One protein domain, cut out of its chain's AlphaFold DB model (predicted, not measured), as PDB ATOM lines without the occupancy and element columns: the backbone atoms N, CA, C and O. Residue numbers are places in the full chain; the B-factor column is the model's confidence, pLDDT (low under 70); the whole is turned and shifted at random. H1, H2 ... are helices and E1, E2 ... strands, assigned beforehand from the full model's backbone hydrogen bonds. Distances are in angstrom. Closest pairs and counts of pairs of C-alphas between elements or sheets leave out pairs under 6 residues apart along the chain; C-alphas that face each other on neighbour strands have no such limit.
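What this domain is: This is residues 60 to 177 of the 190 residues of an uncharacterized protein of Pristionchus pacificus (UniProt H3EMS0). Two twisted sheets, E3 E2 E5 E6 and E4 E1 E7, are stacked face to face as a sandwich with their strands nearly aligned, and helix H1 packs with residues 160 to 169 on the other face of the four-strand sheet. The end of H1, residues 170 to 177, sticks out, and the loop between E4 and E5 reaches out at one end of the long axis. The sheets come closest along E3 and E4, while E6 and E7 stay apart. The printed part has 118 residues with seven named strands followed by one named helix, class mixed; the four-strand sheet is antiparallel, the three-strand sheet mixed. It is compact, with a radius of gyration of the C-alphas of 14.9 A and spans of 48 by 34 by 22 A.

How they stand to each other: In the larger sheet the inner strands E2, residues 71 to 78, and E5, residues 115 to 120, are antiparallel, with N 74 and O 119 2.8 A apart. Edge strand E3, residues 84 to 89, forms a hairpin with E2, with N 73 and O 87 at 3.0 A. Edge strand E6, residues 127 to 132, forms a hairpin with E5, with N 118 and O 129 at 2.8 A. In the other sheet, E1, residues 60 to 66, is antiparallel to E4, residues 92 to 103, with N 63 and O 95 at 2.9 A, and parallel to E7, residues 140 to 148, with N 147 and O 64 at 2.8 A. The sheets' facing parts are 8.4 A centre to centre, their best planes 24 degrees apart; the closest C-alphas of E3 and E4 are those of Gln 84 and Ile 97, 6.3 A apart. H1, residues 160 to 177, is on the larger sheet at a height of 11.1 A, over E2, E5 and E6. On the local plane it stands at 59.8 degrees to E2, only just slantwise to the strands. The closest C-alphas of H1 and E6 are those of Cys 162 and Cys 128, 5.8 A apart. In H1, 13 of 14 O i to N i+4 pairs are within hydrogen-bond range.

Where its parts are: E1 begins at C-alpha 60, (-56.500, -20.422, -26.324). E2 is 22.8 A long, E4 34.9 A and E7 26.5 A; E1, E3, E5 and E6 measure 19.8, 15.9, 16.6 and 17.1 A. H1, 26.7 A long, ends at C-alpha 177, (-33.284, -28.966, -6.825).

The domain as a whole: The C-alphas of Lys 69 and Pro 106, the two farthest apart, are 49.0 A apart. The printed part has no cut. The links E4 to E5 and E7 to H1 are long. Mean pLDDT of the printed part is 87.2; residues 81 to 83, 104 to 110 and 177 are under 70.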
ATOM      1  N   SER A  60     -56.068 -19.332 -27.197       93.94
ATOM      2  CA  SER A  60     -56.500 -20.422 -26.324       93.94
ATOM      3  C   SER A  60     -56.654 -21.706 -27.134       93.94
ATOM      4  O   SER A  60     -57.305 -21.739 -28.180       93.94
ATOM      5  N   VAL A  61     -56.008 -22.761 -26.648       94.69
ATOM      6  CA  VAL A  61     -55.976 -24.082 -27.261       94.69
ATOM      7  C   VAL A  61     -56.428 -25.085 -26.214       94.69
ATOM      8  O   VAL A  61     -55.819 -25.215 -25.154       94.69
ATOM      9  N   SER A  62     -57.490 -25.810 -26.532       96.75
ATOM     10  CA  SER A  62     -58.016 -26.884 -25.690       96.75
ATOM     11  C   SER A  62     -57.948 -28.213 -26.425       96.75
ATOM     12  O   SER A  62     -57.829 -28.245 -27.649       96.75
ATOM     13  N   GLY A  63     -58.045 -29.324 -25.707       96.62
ATOM     14  CA  GLY A  63     -58.141 -30.614 -26.370       96.62
ATOM     15  C   GLY A  63     -57.802 -31.805 -25.508       96.62
ATOM     16  O   GLY A  63     -57.817 -31.745 -24.272       96.62
ATOM     17  N   VAL A  64     -57.543 -32.914 -26.194       97.06
ATOM     18  CA  VAL A  64     -57.306 -34.214 -25.578       97.06
ATOM     19  C   VAL A  64     -56.112 -34.918 -26.215       97.06
ATOM     20  O   VAL A  64     -56.054 -35.075 -27.431       97.06
ATOM     21  N   VAL A  65     -55.201 -35.426 -25.388       96.75
ATOM     22  CA  VAL A  65     -54.161 -36.383 -25.791       96.75
ATOM     23  C   VAL A  65     -54.570 -37.798 -25.384       96.75
ATOM     24  O   VAL A  65     -55.058 -38.017 -24.272       96.75
ATOM     25  N   ARG A  66     -54.396 -38.764 -26.286       97.50
ATOM     26  CA  ARG A  66     -54.749 -40.175 -26.083       97.50
ATOM     27  C   ARG A  66     -53.536 -41.075 -26.289       97.50
ATOM     28  O   ARG A  66     -52.692 -40.798 -27.135       97.50
ATOM     29  N   CYS A  67     -53.483 -42.145 -25.507       97.00
ATOM     30  CA  CYS A  67     -52.508 -43.224 -25.622       97.00
ATOM     31  C   CYS A  67     -53.150 -44.518 -25.104       97.00
ATOM     32  O   CYS A  67     -53.901 -44.478 -24.124       97.00
ATOM     33  N   SER A  68     -52.844 -45.674 -25.698       96.31
ATOM     34  CA  SER A  68     -53.336 -46.972 -25.207       96.31
ATOM     35  C   SER A  68     -52.863 -47.325 -23.783       96.31
ATOM     36  O   SER A  68     -53.525 -48.092 -23.075       96.31
ATOM     37  N   LYS A  69     -51.734 -46.750 -23.343       94.19
ATOM     38  CA  LYS A  69     -51.074 -46.988 -22.047       94.19
ATOM     39  C   LYS A  69     -50.978 -45.706 -21.220       94.19
ATOM     40  O   LYS A  69     -51.107 -44.616 -21.761       94.19
ATOM     41  N   SER A  70     -50.662 -45.854 -19.931       94.62
ATOM     42  CA  SER A  70     -50.333 -44.729 -19.047       94.62
ATOM     43  C   SER A  70     -49.133 -43.949 -19.552       94.62
ATOM     44  O   SER A  70     -48.121 -44.550 -19.917       94.62
ATOM     45  N   PHE A  71     -49.242 -42.627 -19.516       95.88
ATOM     46  CA  PHE A  71     -48.224 -41.720 -20.016       95.88
ATOM     47  C   PHE A  71     -48.239 -40.399 -19.246       95.88
ATOM     48  O   PHE A  71     -49.259 -39.947 -18.725       95.88
ATOM     49  N   ASP A  72     -47.078 -39.765 -19.206       95.25
ATOM     50  CA  ASP A  72     -46.920 -38.379 -18.797       95.25
ATOM     51  C   ASP A  72     -47.017 -37.493 -20.028       95.25
ATOM     52  O   ASP A  72     -46.574 -37.893 -21.111       95.25
ATOM     53  N   TYR A  73     -47.559 -36.287 -19.864       95.44
ATOM     54  CA  TYR A  73     -47.557 -35.297 -20.926       95.44
ATOM     55  C   TYR A  73     -47.412 -33.861 -20.408       95.44
ATOM     56  O   TYR A  73     -47.795 -33.513 -19.289       95.44
ATOM     57  N   SER A  74     -46.837 -33.000 -21.243       94.62
ATOM     58  CA  SER A  74     -46.742 -31.562 -21.013       94.62
ATOM     59  C   SER A  74     -47.066 -30.828 -22.302       94.62
ATOM     60  O   SER A  74     -46.496 -31.133 -23.349       94.62
ATOM     61  N   VAL A  75     -47.971 -29.858 -22.220       94.69
ATOM     62  CA  VAL A  75     -48.372 -29.033 -23.356       94.69
ATOM     63  C   VAL A  75     -47.931 -27.599 -23.100       94.69
ATOM     64  O   VAL A  75     -48.233 -27.014 -22.056       94.69
ATOM     65  N   ASN A  76     -47.203 -27.034 -24.060       92.88
ATOM     66  CA  ASN A  76     -46.729 -25.654 -24.022       92.88
ATOM     67  C   ASN A  76     -47.163 -24.917 -25.283       92.88
ATOM     68  O   ASN A  76     -47.129 -25.499 -26.367       92.88
ATOM     69  N   ILE A  77     -47.480 -23.632 -25.140       91.81
ATOM     70  CA  ILE A  77     -47.692 -22.717 -26.260       91.81
ATOM     71  C   ILE A  77     -46.550 -21.698 -26.363       91.81
ATOM     72  O   ILE A  77     -46.035 -21.194 -25.358       91.81
ATOM     73  N   TRP A  78     -46.138 -21.415 -27.592       89.06
ATOM     74  CA  TRP A  78     -44.987 -20.593 -27.951       89.06
ATOM     75  C   TRP A  78     -45.422 -19.353 -28.733       89.06
ATOM     76  O   TRP A  78     -46.544 -19.296 -29.234       89.06
ATOM     77  N   HIS A  79     -44.533 -18.355 -28.778       81.94
ATOM     78  CA  HIS A  79     -44.777 -17.019 -29.353       81.94
ATOM     79  C   HIS A  79     -45.924 -16.235 -28.685       81.94
ATOM     80  O   HIS A  79     -46.524 -15.343 -29.273       81.94
ATOM     81  N   VAL A  80     -46.209 -16.555 -27.422       78.44
ATOM     82  CA  VAL A  80     -47.184 -15.864 -26.571       78.44
ATOM     83  C   VAL A  80     -46.642 -15.789 -25.145       78.44
ATOM     84  O   VAL A  80     -45.915 -16.684 -24.728       78.44
ATOM     85  N   ASN A  81     -47.019 -14.782 -24.359       69.12
ATOM     86  CA  ASN A  81     -46.813 -14.764 -22.913       69.12
ATOM     87  C   ASN A  81     -47.592 -15.941 -22.296       69.12
ATOM     88  O   ASN A  81     -48.817 -16.018 -22.400       69.12
ATOM     89  N   HIS A  82     -46.842 -16.909 -21.765       63.53
ATOM     90  CA  HIS A  82     -47.201 -18.332 -21.775       63.53
ATOM     91  C   HIS A  82     -48.050 -18.804 -20.580       63.53
ATOM     92  O   HIS A  82     -47.763 -18.452 -19.435       63.53
ATOM     93  N   SER A  83     -48.960 -19.751 -20.835       65.69
ATOM     94  CA  SER A  83     -49.427 -20.758 -19.869       65.69
ATOM     95  C   SER A  83     -48.903 -22.148 -20.265       65.69
ATOM     96  O   SER A  83     -48.741 -22.439 -21.452       65.69
ATOM     97  N   GLN A  84     -48.623 -23.008 -19.282       74.00
ATOM     98  CA  GLN A  84     -48.182 -24.398 -19.474       74.00
ATOM     99  C   GLN A  84     -49.065 -25.335 -18.649       74.00
ATOM    100  O   GLN A  84     -49.309 -25.064 -17.474       74.00
ATOM    101  N   THR A  85     -49.416 -26.487 -19.224       79.00
ATOM    102  CA  THR A  85     -50.059 -27.596 -18.505       79.00
ATOM    103  C   THR A  85     -49.126 -28.800 -18.479       79.00
ATOM    104  O   THR A  85     -48.511 -29.142 -19.486       79.00
ATOM    105  N   THR A  86     -48.963 -29.431 -17.315       80.19
ATOM    106  CA  THR A  86     -48.163 -30.655 -17.146       80.19
ATOM    107  C   THR A  86     -48.922 -31.612 -16.251       80.19
ATOM    108  O   THR A  86     -49.235 -31.259 -15.115       80.19
ATOM    109  N   GLU A  87     -49.218 -32.805 -16.755       80.19
ATOM    110  CA  GLU A  87     -50.092 -33.766 -16.088       80.19
ATOM    111  C   GLU A  87     -49.670 -35.214 -16.382       80.19
ATOM    112  O   GLU A  87     -49.008 -35.510 -17.378       80.19
ATOM    113  N   ASN A  88     -50.081 -36.129 -15.504       73.38
ATOM    114  CA  ASN A  88     -50.019 -37.571 -15.735       73.38
ATOM    115  C   ASN A  88     -51.415 -38.067 -16.129       73.38
ATOM    116  O   ASN A  88     -52.404 -37.695 -15.495       73.38
ATOM    117  N   ALA A  89     -51.494 -38.913 -17.153       73.69
ATOM    118  CA  ALA A  89     -52.743 -39.480 -17.637       73.69
ATOM    119  C   ALA A  89     -52.673 -41.010 -17.719       73.69
ATOM    120  O   ALA A  89     -51.674 -41.600 -18.128       73.69
ATOM    121  N   GLN A  90     -53.780 -41.675 -17.377       77.69
ATOM    122  CA  GLN A  90     -53.879 -43.130 -17.532       77.69
ATOM    123  C   GLN A  90     -54.022 -43.546 -18.999       77.69
ATOM    124  O   GLN A  90     -53.329 -44.442 -19.449       77.69
ATOM    125  N   GLN A  91     -54.935 -42.924 -19.740       83.50
ATOM    126  CA  GLN A  91     -55.141 -43.177 -21.179       83.50
ATOM    127  C   GLN A  91     -55.592 -41.918 -21.929       83.50
ATOM    128  O   GLN A  91     -55.512 -41.843 -23.154       83.50
ATOM    129  N   LEU A  92     -56.071 -40.916 -21.190       93.50
ATOM    130  CA  LEU A  92     -56.650 -39.696 -21.722       93.50
ATOM    131  C   LEU A  92     -56.218 -38.521 -20.846       93.50
ATOM    132  O   LEU A  92     -56.514 -38.510 -19.651       93.50
ATOM    133  N   GLY A  93     -55.530 -37.552 -21.445       92.69
ATOM    134  CA  GLY A  93     -55.149 -36.286 -20.818       92.69
ATOM    135  C   GLY A  93     -55.913 -35.132 -21.453       92.69
ATOM    136  O   GLY A  93     -56.009 -35.069 -22.677       92.69
ATOM    137  N   ARG A  94     -56.494 -34.242 -20.647       95.75
ATOM    138  CA  ARG A  94     -57.199 -33.047 -21.131       95.75
ATOM    139  C   ARG A  94     -56.348 -31.827 -20.848       95.75
ATOM    140  O   ARG A  94     -55.894 -31.659 -19.728       95.75
ATOM    141  N   PHE A  95     -56.219 -30.941 -21.821       94.00
ATOM    142  CA  PHE A  95     -55.517 -29.682 -21.620       94.00
ATOM    143  C   PHE A  95     -56.369 -28.501 -22.072       94.00
ATOM    144  O   PHE A  95     -57.195 -28.605 -22.980       94.00
ATOM    145  N   ASP A  96     -56.131 -27.375 -21.414       94.31
ATOM    146  CA  ASP A  96     -56.625 -26.056 -21.781       94.31
ATOM    147  C   ASP A  96     -55.508 -25.062 -21.458       94.31
ATOM    148  O   ASP A  96     -55.183 -24.826 -20.291       94.31
ATOM    149  N   ILE A  97     -54.845 -24.567 -22.500       92.50
ATOM    150  CA  ILE A  97     -53.735 -23.622 -22.395       92.50
ATOM    151  C   ILE A  97     -54.098 -22.335 -23.114       92.50
ATOM    152  O   ILE A  97     -54.793 -22.327 -24.130       92.50
ATOM    153  N   TRP A  98     -53.595 -21.222 -22.601       92.44
ATOM    154  CA  TRP A  98     -53.812 -19.915 -23.196       92.44
ATOM    155  C   TRP A  98     -52.555 -19.058 -23.092       92.44
ATOM    156  O   TRP A  98     -51.656 -19.334 -22.301       92.44
ATOM    157  N   GLY A  99     -52.487 -18.015 -23.902       88.31
ATOM    158  CA  GLY A  99     -51.421 -17.032 -23.838       88.31
ATOM    159  C   GLY A  99     -51.783 -15.767 -24.593       88.31
ATOM    160  O   GLY A  99     -52.800 -15.710 -25.289       88.31
ATOM    161  N   VAL A 100     -50.955 -14.742 -24.430       87.56
ATOM    162  CA  VAL A 100     -51.127 -13.451 -25.102       87.56
ATOM    163  C   VAL A 100     -49.884 -13.143 -25.925       87.56
ATOM    164  O   VAL A 100     -48.811 -12.968 -25.357       87.56
ATOM    165  N   GLY A 101     -50.011 -13.128 -27.247       84.44
ATOM    166  CA  GLY A 101     -48.968 -12.660 -28.156       84.44
ATOM    167  C   GLY A 101     -49.081 -11.153 -28.359       84.44
ATOM    168  O   GLY A 101     -50.186 -10.629 -28.500       84.44
ATOM    169  N   GLU A 102     -47.945 -10.466 -28.364       79.62
ATOM    170  CA  GLU A 102     -47.850  -9.044 -28.691       79.62
ATOM    171  C   GLU A 102     -46.866  -8.896 -29.847       79.62
ATOM    172  O   GLU A 102     -45.700  -9.261 -29.701       79.62
ATOM    173  N   GLU A 103     -47.325  -8.345 -30.970       71.56
ATOM    174  CA  GLU A 103     -46.457  -8.013 -32.101       71.56
ATOM    175  C   GLU A 103     -46.347  -6.487 -32.214       71.56
ATOM    176  O   GLU A 103     -47.352  -5.764 -32.199       71.56
ATOM    177  N   GLN A 104     -45.111  -5.984 -32.267       62.38
ATOM    178  CA  GLN A 104     -44.810  -4.557 -32.416       62.38
ATOM    179  C   GLN A 104     -44.259  -4.302 -33.816       62.38
ATOM    180  O   GLN A 104     -43.085  -3.970 -33.986       62.38
ATOM    181  N   THR A 105     -45.102  -4.449 -34.833       56.78
ATOM    182  CA  THR A 105     -44.721  -4.163 -36.219       56.78
ATOM    183  C   THR A 105     -45.522  -2.988 -36.781       56.78
ATOM    184  O   THR A 105     -46.695  -2.778 -36.461       56.78
ATOM    185  N   PRO A 106     -44.895  -2.150 -37.622       52.59
ATOM    186  CA  PRO A 106     -45.586  -1.051 -38.268       52.59
ATOM    187  C   PRO A 106     -46.578  -1.580 -39.319       52.59
ATOM    188  O   PRO A 106     -46.205  -1.882 -40.446       52.59
ATOM    189  N   VAL A 107     -47.859  -1.602 -38.941       54.56
ATOM    190  CA  VAL A 107     -49.076  -1.484 -39.777       54.56
ATOM    191  C   VAL A 107     -49.364  -2.614 -40.787       54.56
ATOM    192  O   VAL A 107     -50.512  -2.723 -41.210       54.56
ATOM    193  N   LEU A 108     -48.400  -3.461 -41.160       55.75
ATOM    194  CA  LEU A 108     -48.570  -4.400 -42.279       55.75
ATOM    195  C   LEU A 108     -48.613  -5.886 -41.891       55.75
ATOM    196  O   LEU A 108     -49.402  -6.594 -42.502       55.75
ATOM    197  N   ASP A 109     -47.904  -6.324 -40.845       59.91
ATOM    198  CA  ASP A 109     -47.887  -7.734 -40.408       59.91
ATOM    199  C   ASP A 109     -48.185  -7.842 -38.903       59.91
ATOM    200  O   ASP A 109     -47.284  -7.986 -38.083       59.91
ATOM    201  N   ASN A 110     -49.464  -7.724 -38.530       65.69
ATOM    202  CA  ASN A 110     -49.937  -7.825 -37.137       65.69
ATOM    203  C   ASN A 110     -50.360  -9.257 -36.763       65.69
ATOM    204  O   ASN A 110     -51.332  -9.458 -36.029       65.69
ATOM    205  N   GLU A 111     -49.702 -10.250 -37.343       77.19
ATOM    206  CA  GLU A 111     -50.076 -11.649 -37.194       77.19
ATOM    207  C   GLU A 111     -49.065 -12.355 -36.308       77.19
ATOM    208  O   GLU A 111     -47.860 -12.159 -36.439       77.19
ATOM    209  N   ILE A 112     -49.566 -13.187 -35.404       84.12
ATOM    210  CA  ILE A 112     -48.717 -14.099 -34.649       84.12
ATOM    211  C   ILE A 112     -48.765 -15.485 -35.286       84.12
ATOM    212  O   ILE A 112     -49.770 -15.880 -35.887       84.12
ATOM    213  N   GLU A 113     -47.692 -16.242 -35.082       88.31
ATOM    214  CA  GLU A 113     -47.556 -17.645 -35.480       88.31
ATOM    215  C   GLU A 113     -47.554 -18.523 -34.225       88.31
ATOM    216  O   GLU A 113     -46.482 -18.854 -33.699       88.31
ATOM    217  N   PRO A 114     -48.735 -18.865 -33.674       90.00
ATOM    218  CA  PRO A 114     -48.785 -19.692 -32.492       90.00
ATOM    219  C   PRO A 114     -48.310 -21.099 -32.835       90.00
ATOM    220  O   PRO A 114     -48.748 -21.723 -33.803       90.00
ATOM    221  N   MET A 115     -47.449 -21.627 -31.974       92.75
ATOM    222  CA  MET A 115     -46.982 -23.003 -32.054       92.75
ATOM    223  C   MET A 115     -47.194 -23.681 -30.708       92.75
ATOM    224  O   MET A 115     -47.038 -23.067 -29.653       92.75
ATOM    225  N   MET A 116     -47.543 -24.959 -30.732       94.38
ATOM    226  CA  MET A 116     -47.696 -25.770 -29.533       94.38
ATOM    227  C   MET A 116     -46.754 -26.959 -29.578       94.38
ATOM    228  O   MET A 116     -46.585 -27.577 -30.622       94.38
ATOM    229  N   THR A 117     -46.179 -27.308 -28.433       96.25
ATOM    230  CA  THR A 117     -45.407 -28.543 -28.262       96.25
ATOM    231  C   THR A 117     -46.097 -29.461 -27.269       96.25
ATOM    232  O   THR A 117     -46.558 -28.988 -26.227       96.25
ATOM    233  N   ILE A 118     -46.078 -30.758 -27.553       96.56
ATOM    234  CA  ILE A 118     -46.538 -31.823 -26.667       96.56
ATOM    235  C   ILE A 118     -45.329 -32.703 -26.353       96.56
ATOM    236  O   ILE A 118     -44.874 -33.458 -27.208       96.56
ATOM    237  N   GLU A 119     -44.797 -32.604 -25.137       96.06
ATOM    238  CA  GLU A 119     -43.835 -33.575 -24.604       96.06
ATOM    239  C   GLU A 119     -44.619 -34.747 -24.001       96.06
ATOM    240  O   GLU A 119     -45.571 -34.501 -23.264       96.06
ATOM    241  N   HIS A 120     -44.254 -36.003 -24.280       95.75
ATOM    242  CA  HIS A 120     -44.963 -37.172 -23.743       95.75
ATOM    243  C   HIS A 120     -44.088 -38.421 -23.566       95.75
ATOM    244  O   HIS A 120     -43.000 -38.514 -24.131       95.75
ATOM    245  N   SER A 121     -44.594 -39.407 -22.813       96.44
ATOM    246  CA  SER A 121     -43.992 -40.749 -22.668       96.44
ATOM    247  C   SER A 121     -44.821 -41.889 -23.287       96.44
ATOM    248  O   SER A 121     -44.560 -43.071 -23.063       96.44
ATOM    249  N   CYS A 122     -45.834 -41.570 -24.100       95.75
ATOM    250  CA  CYS A 122     -46.570 -42.594 -24.849       95.75
ATOM    251  C   CYS A 122     -45.642 -43.328 -25.835       95.75
ATOM    252  O   CYS A 122     -45.122 -42.714 -26.764       95.75
ATOM    253  N   GLY A 123     -45.415 -44.627 -25.613       91.62
ATOM    254  CA  GLY A 123     -44.610 -45.488 -26.492       91.62
ATOM    255  C   GLY A 123     -43.086 -45.289 -26.425       91.62
ATOM    256  O   GLY A 123     -42.367 -46.024 -27.099       91.62
ATOM    257  N   ALA A 124     -42.584 -44.353 -25.616       91.19
ATOM    258  CA  ALA A 124     -41.160 -44.031 -25.488       91.19
ATOM    259  C   ALA A 124     -40.843 -43.434 -24.107       91.19
ATOM    260  O   ALA A 124     -41.722 -42.878 -23.457       91.19
ATOM    261  N   ASP A 125     -39.575 -43.459 -23.686       90.94
ATOM    262  CA  ASP A 125     -39.154 -42.800 -22.435       90.94
ATOM    263  C   ASP A 125     -39.381 -41.279 -22.478       90.94
ATOM    264  O   ASP A 125     -39.659 -40.641 -21.462       90.94
ATOM    265  N   TYR A 126     -39.240 -40.691 -23.668       93.44
ATOM    266  CA  TYR A 126     -39.500 -39.286 -23.944       93.44
ATOM    267  C   TYR A 126     -39.664 -39.066 -25.447       93.44
ATOM    268  O   TYR A 126     -38.800 -39.453 -26.234       93.44
ATOM    269  N   ALA A 127     -40.728 -38.375 -25.825       95.88
ATOM    270  CA  ALA A 127     -40.961 -37.865 -27.163       95.88
ATOM    271  C   ALA A 127     -41.475 -36.422 -27.083       95.88
ATOM    272  O   ALA A 127     -41.988 -35.982 -26.052       95.88
ATOM    273  N   CYS A 128     -41.312 -35.679 -28.173       96.88
ATOM    274  CA  CYS A 128     -41.888 -34.353 -28.319       96.88
ATOM    275  C   CYS A 128     -42.354 -34.148 -29.754       96.88
ATOM    276  O   CYS A 128     -41.653 -34.528 -30.692       96.88
ATOM    277  N   VAL A 129     -43.521 -33.532 -29.907       96.88
ATOM    278  CA  VAL A 129     -44.085 -33.163 -31.205       96.88
ATOM    279  C   VAL A 129     -44.627 -31.747 -31.172       96.88
ATOM    280  O   VAL A 129     -44.962 -31.227 -30.106       96.88
ATOM    281  N   CYS A 130     -44.709 -31.130 -32.341       96.00
ATOM    282  CA  CYS A 130     -45.137 -29.758 -32.522       96.00
ATOM    283  C   CYS A 130     -46.389 -29.694 -33.388       96.00
ATOM    284  O   CYS A 130     -46.544 -30.469 -34.329       96.00
ATOM    285  N   LYS A 131     -47.261 -28.738 -33.081       95.75
ATOM    286  CA  LYS A 131     -48.386 -28.342 -33.918       95.75
ATOM    287  C   LYS A 131     -48.255 -26.860 -34.215       95.75
ATOM    288  O   LYS A 131     -48.289 -26.036 -33.300       95.75
ATOM    289  N   GLU A 132     -48.131 -26.547 -35.493       94.06
ATOM    290  CA  GLU A 132     -48.242 -25.183 -35.988       94.06
ATOM    291  C   GLU A 132     -49.715 -24.841 -36.194       94.06
ATOM    292  O   GLU A 132     -50.518 -25.674 -36.635       94.06
ATOM    293  N   PHE A 133     -50.078 -23.617 -35.835       92.12
ATOM    294  CA  PHE A 133     -51.389 -23.067 -36.127       92.12
ATOM    295  C   PHE A 133     -51.270 -22.036 -37.249       92.12
ATOM    296  O   PHE A 133     -50.209 -21.436 -37.417       92.12
ATOM    297  N   PRO A 134     -52.349 -21.811 -38.018       89.44
ATOM    298  CA  PRO A 134     -52.365 -20.746 -39.008       89.44
ATOM    299  C   PRO A 134     -52.004 -19.400 -38.380       89.44
ATOM    300  O   PRO A 134     -52.399 -19.120 -37.242       89.44
ATOM    301  N   GLN A 135     -51.310 -18.568 -39.155       83.94
ATOM    302  CA  GLN A 135     -51.097 -17.166 -38.817       83.94
ATOM    303  C   GLN A 135     -52.435 -16.505 -38.470       83.94
ATOM    304  O   GLN A 135     -53.458 -16.732 -39.127       83.94
ATOM    305  N   THR A 136     -52.444 -15.731 -37.388       80.44
ATOM    306  CA  THR A 136     -53.661 -15.079 -36.907       80.44
ATOM    307  C   THR A 136     -53.385 -13.658 -36.445       80.44
ATOM    308  O   THR A 136     -52.670 -13.432 -35.472       80.44
ATOM    309  N   GLY A 137     -54.033 -12.697 -37.106       72.75
ATOM    310  CA  GLY A 137     -54.174 -11.313 -36.634       72.75
ATOM    311  C   GLY A 137     -55.472 -11.056 -35.857       72.75
ATOM    312  O   GLY A 137     -55.763  -9.923 -35.470       72.75
ATOM    313  N   ALA A 138     -56.303 -12.085 -35.643       76.06
ATOM    314  CA  ALA A 138     -57.522 -11.943 -34.856       76.06
ATOM    315  C   ALA A 138     -57.171 -11.680 -33.387       76.06
ATOM    316  O   ALA A 138     -56.395 -12.425 -32.804       76.06
ATOM    317  N   GLN A 139     -57.815 -10.694 -32.751       79.44
ATOM    318  CA  GLN A 139     -57.620 -10.390 -31.320       79.44
ATOM    319  C   GLN A 139     -57.844 -11.606 -30.402       79.44
ATOM    320  O   GLN A 139     -57.332 -11.649 -29.284       79.44
ATOM    321  N   LEU A 140     -58.631 -12.586 -30.856       84.25
ATOM    322  CA  LEU A 140     -58.881 -13.833 -30.150       84.25
ATOM    323  C   LEU A 140     -58.832 -15.017 -31.121       84.25
ATOM    324  O   LEU A 140     -59.711 -15.170 -31.966       84.25
ATOM    325  N   PHE A 141     -57.849 -15.888 -30.932       89.38
ATOM    326  CA  PHE A 141     -57.723 -17.173 -31.603       89.38
ATOM    327  C   PHE A 141     -58.062 -18.298 -30.619       89.38
ATOM    328  O   PHE A 141     -57.432 -18.445 -29.571       89.38
ATOM    329  N   ARG A 142     -59.096 -19.082 -30.937       93.75
ATOM    330  CA  ARG A 142     -59.536 -20.232 -30.136       93.75
ATOM    331  C   ARG A 142     -59.619 -21.466 -31.005       93.75
ATOM    332  O   ARG A 142     -60.254 -21.430 -32.054       93.75
ATOM    333  N   THR A 143     -59.030 -22.558 -30.540       94.88
ATOM    334  CA  THR A 143     -59.084 -23.827 -31.261       94.88
ATOM    335  C   THR A 143     -59.117 -25.022 -30.314       94.88
ATOM    336  O   THR A 143     -58.738 -24.929 -29.142       94.88
ATOM    337  N   THR A 144     -59.599 -26.144 -30.839       96.75
ATOM    338  CA  THR A 144     -59.611 -27.432 -30.153       96.75
ATOM    339  C   THR A 144     -58.876 -28.452 -31.007       96.75
ATOM    340  O   THR A 144     -59.186 -28.602 -32.189       96.75
ATOM    341  N   VAL A 145     -57.902 -29.141 -30.419       95.75
ATOM    342  CA  VAL A 145     -57.062 -30.122 -31.112       95.75
ATOM    343  C   VAL A 145     -56.905 -31.389 -30.283       95.75
ATOM    344  O   VAL A 145     -56.480 -31.354 -29.133       95.75
ATOM    345  N   ASP A 146     -57.230 -32.517 -30.899       96.69
ATOM    346  CA  ASP A 146     -57.136 -33.834 -30.289       96.69
ATOM    347  C   ASP A 146     -55.999 -34.624 -30.940       96.69
ATOM    348  O   ASP A 146     -55.884 -34.654 -32.166       96.69
ATOM    349  N   PHE A 147     -55.189 -35.296 -30.126       96.50
ATOM    350  CA  PHE A 147     -54.052 -36.087 -30.586       96.50
ATOM    351  C   PHE A 147     -54.176 -37.527 -30.106       96.50
ATOM    352  O   PHE A 147     -54.340 -37.785 -28.913       96.50
ATOM    353  N   ASP A 148     -54.067 -38.465 -31.039       96.88
ATOM    354  CA  ASP A 148     -53.688 -39.839 -30.735       96.88
ATOM    355  C   ASP A 148     -52.164 -39.930 -30.855       96.88
ATOM    356  O   ASP A 148     -51.615 -39.791 -31.947       96.88
ATOM    357  N   LEU A 149     -51.476 -40.106 -29.726       95.94
ATOM    358  CA  LEU A 149     -50.013 -40.114 -29.676       95.94
ATOM    359  C   LEU A 149     -49.403 -41.352 -30.346       95.94
ATOM    360  O   LEU A 149     -48.208 -41.356 -30.636       95.94
ATOM    361  N   GLU A 150     -50.202 -42.390 -30.606       95.44
ATOM    362  CA  GLU A 150     -49.774 -43.582 -31.343       95.44
ATOM    363  C   GLU A 150     -50.012 -43.439 -32.853       95.44
ATOM    364  O   GLU A 150     -49.360 -44.120 -33.643       95.44
ATOM    365  N   ASN A 151     -50.904 -42.528 -33.260       95.75
ATOM    366  CA  ASN A 151     -51.294 -42.292 -34.651       95.75
ATOM    367  C   ASN A 151     -51.370 -40.791 -34.941       95.75
ATOM    368  O   ASN A 151     -52.440 -40.228 -35.193       95.75
ATOM    369  N   LEU A 152     -50.216 -40.132 -34.876       94.69
ATOM    370  CA  LEU A 152     -50.147 -38.690 -35.051       94.69
ATOM    371  C   LEU A 152     -50.505 -38.262 -36.486       94.69
ATOM    372  O   LEU A 152     -50.112 -38.926 -37.451       94.69
ATOM    373  N   PRO A 153     -51.211 -37.127 -36.649       93.31
ATOM    374  CA  PRO A 153     -51.391 -36.489 -37.948       93.31
ATOM    375  C   PRO A 153     -50.051 -36.146 -38.616       93.31
ATOM    376  O   PRO A 153     -49.060 -35.873 -37.943       93.31
ATOM    377  N   SER A 154     -50.023 -36.090 -39.950       93.00
ATOM    378  CA  SER A 154     -48.795 -35.814 -40.717       93.00
ATOM    379  C   SER A 154     -48.202 -34.421 -40.488       93.00
ATOM    380  O   SER A 154     -47.030 -34.204 -40.769       93.00
ATOM    381  N   ASP A 155     -49.010 -33.475 -40.015       91.44
ATOM    382  CA  ASP A 155     -48.611 -32.110 -39.673       91.44
ATOM    383  C   ASP A 155     -48.257 -31.945 -38.184       91.44
ATOM    384  O   ASP A 155     -48.122 -30.827 -37.691       91.44
ATOM    385  N   VAL A 156     -48.114 -33.062 -37.462       93.62
ATOM    386  CA  VAL A 156     -47.694 -33.112 -36.063       93.62
ATOM    387  C   VAL A 156     -46.398 -33.900 -35.978       93.62
ATOM    388  O   VAL A 156     -46.385 -35.125 -35.869       93.62
ATOM    389  N   VAL A 157     -45.287 -33.178 -36.061       93.62
ATOM    390  CA  VAL A 157     -43.944 -33.757 -36.158       93.62
ATOM    391  C   VAL A 157     -43.010 -33.130 -35.136       93.62
ATOM    392  O   VAL A 157     -43.302 -32.088 -34.551       93.62
ATOM    393  N   TYR A 158     -41.873 -33.772 -34.897       94.94
ATOM    394  CA  TYR A 158     -40.803 -33.171 -34.109       94.94
ATOM    395  C   TYR A 158     -40.293 -31.883 -34.787       94.94
ATOM    396  O   TYR A 158     -40.113 -31.864 -36.004       94.94
ATOM    397  N   CYS A 159     -40.032 -30.830 -34.007       93.19
ATOM    398  CA  CYS A 159     -39.525 -29.544 -34.502       93.19
ATOM    399  C   CYS A 159     -38.482 -28.923 -33.554       93.19
ATOM    400  O   CYS A 159     -38.333 -29.359 -32.413       93.19
ATOM    401  N   ASP A 160     -37.806 -27.854 -33.982       92.81
ATOM    402  CA  ASP A 160     -36.742 -27.188 -33.206       92.81
ATOM    403  C   ASP A 160     -37.216 -26.645 -31.846       92.81
ATOM    404  O   ASP A 160     -36.457 -26.588 -30.871       92.81
ATOM    405  N   VAL A 161     -38.499 -26.300 -31.734       92.38
ATOM    406  CA  VAL A 161     -39.102 -25.834 -30.479       92.38
ATOM    407  C   VAL A 161     -39.163 -26.951 -29.426       92.38
ATOM    408  O   VAL A 161     -39.132 -26.667 -28.227       92.38
ATOM    409  N   CYS A 162     -39.120 -28.225 -29.826       94.69
ATOM    410  CA  CYS A 162     -38.980 -29.337 -28.883       94.69
ATOM    411  C   CYS A 162     -37.655 -29.306 -28.112       94.69
ATOM    412  O   CYS A 162     -37.638 -29.605 -26.914       94.69
ATOM    413  N   GLU A 163     -36.540 -28.904 -28.735       93.00
ATOM    414  CA  GLU A 163     -35.280 -28.747 -27.995       93.00
ATOM    415  C   GLU A 163     -35.358 -27.578 -27.005       93.00
ATOM    416  O   GLU A 163     -34.858 -27.688 -25.881       93.00
ATOM    417  N   GLN A 164     -36.064 -26.498 -27.357       90.31
ATOM    418  CA  GLN A 164     -36.314 -25.395 -26.426       90.31
ATOM    419  C   GLN A 164     -37.184 -25.835 -25.239       90.31
ATOM    420  O   GLN A 164     -36.881 -25.491 -24.092       90.31
ATOM    421  N   ALA A 165     -38.237 -26.624 -25.482       89.31
ATOM    422  CA  ALA A 165     -39.103 -27.174 -24.437       89.31
ATOM    423  C   ALA A 165     -38.294 -28.015 -23.439       89.31
ATOM    424  O   ALA A 165     -38.310 -27.784 -22.224       89.31
ATOM    425  N   LYS A 166     -37.480 -28.927 -23.973       90.00
ATOM    426  CA  LYS A 166     -36.573 -29.786 -23.213       90.00
ATOM    427  C   LYS A 166     -35.560 -28.988 -22.395       90.00
ATOM    428  O   LYS A 166     -35.288 -29.359 -21.250       90.00
ATOM    429  N   TYR A 167     -35.007 -27.907 -22.948       88.25
ATOM    430  CA  TYR A 167     -34.107 -27.010 -22.223       88.25
ATOM    431  C   TYR A 167     -34.823 -26.340 -21.041       88.25
ATOM    432  O   TYR A 167     -34.403 -26.527 -19.897       88.25
ATOM    433  N   LYS A 168     -35.970 -25.685 -21.282       85.62
ATOM    434  CA  LYS A 168     -36.773 -25.032 -20.229       85.62
ATOM    435  C   LYS A 168     -37.178 -26.004 -19.115       85.62
ATOM    436  O   LYS A 168     -37.151 -25.656 -17.933       85.62
ATOM    437  N   ARG A 169     -37.526 -27.247 -19.460       84.94
ATOM    438  CA  ARG A 169     -37.847 -28.300 -18.482       84.94
ATOM    439  C   ARG A 169     -36.656 -28.638 -17.585       84.94
ATOM    440  O   ARG A 169     -36.822 -28.796 -16.374       84.94
ATOM    441  N   ARG A 170     -35.455 -28.747 -18.158       86.94
ATOM    442  CA  ARG A 170     -34.221 -29.015 -17.399       86.94
ATOM    443  C   ARG A 170     -33.870 -27.858 -16.471       86.94
ATOM    444  O   ARG A 170     -33.512 -28.115 -15.324       86.94
ATOM    445  N   GLU A 171     -34.030 -26.618 -16.925       86.12
ATOM    446  CA  GLU A 171     -33.821 -25.430 -16.089       86.12
ATOM    447  C   GLU A 171     -34.774 -25.398 -14.890       86.12
ATOM    448  O   GLU A 171     -34.329 -25.235 -13.752       86.12
ATOM    449  N   LYS A 172     -36.073 -25.646 -15.113       81.88
ATOM    450  CA  LYS A 172     -37.066 -25.745 -14.030       81.88
ATOM    451  C   LYS A 172     -36.688 -26.831 -13.022       81.88
ATOM    452  O   LYS A 172     -36.655 -26.571 -11.820       81.88
ATOM    453  N   ALA A 173     -36.321 -28.021 -13.500       81.56
ATOM    454  CA  ALA A 173     -35.904 -29.124 -12.637       81.56
ATOM    455  C   ALA A 173     -34.625 -28.810 -11.833       81.56
ATOM    456  O   ALA A 173     -34.512 -29.214 -10.672       81.56
ATOM    457  N   ALA A 174     -33.667 -28.091 -12.423       80.44
ATOM    458  CA  ALA A 174     -32.453 -27.648 -11.740       80.44
ATOM    459  C   ALA A 174     -32.756 -26.588 -10.668       80.44
ATOM    460  O   ALA A 174     -32.265 -26.698  -9.545       80.44
ATOM    461  N   SER A 175     -33.626 -25.622 -10.978       74.94
ATOM    462  CA  SER A 175     -34.076 -24.587 -10.041       74.94
ATOM    463  C   SER A 175     -34.766 -25.188  -8.809       74.94
ATOM    464  O   SER A 175     -34.420 -24.859  -7.672       74.94
ATOM    465  N   THR A 176     -35.659 -26.168  -8.996       72.81
ATOM    466  CA  THR A 176     -36.333 -26.853  -7.878       72.81
ATOM    467  C   THR A 176     -35.364 -27.652  -7.000       72.81
ATOM    468  O   THR A 176     -35.532 -27.711  -5.781       72.81
ATOM    469  N   LYS A 177     -34.324 -28.259  -7.590       66.94
ATOM    470  CA  LYS A 177     -33.284 -28.966  -6.825       66.94
ATOM    471  C   LYS A 177     -32.407 -28.000  -6.029       66.94
ATOM    472  O   LYS A 177     -32.125 -28.281  -4.869       66.94
TER     473      LYS A 177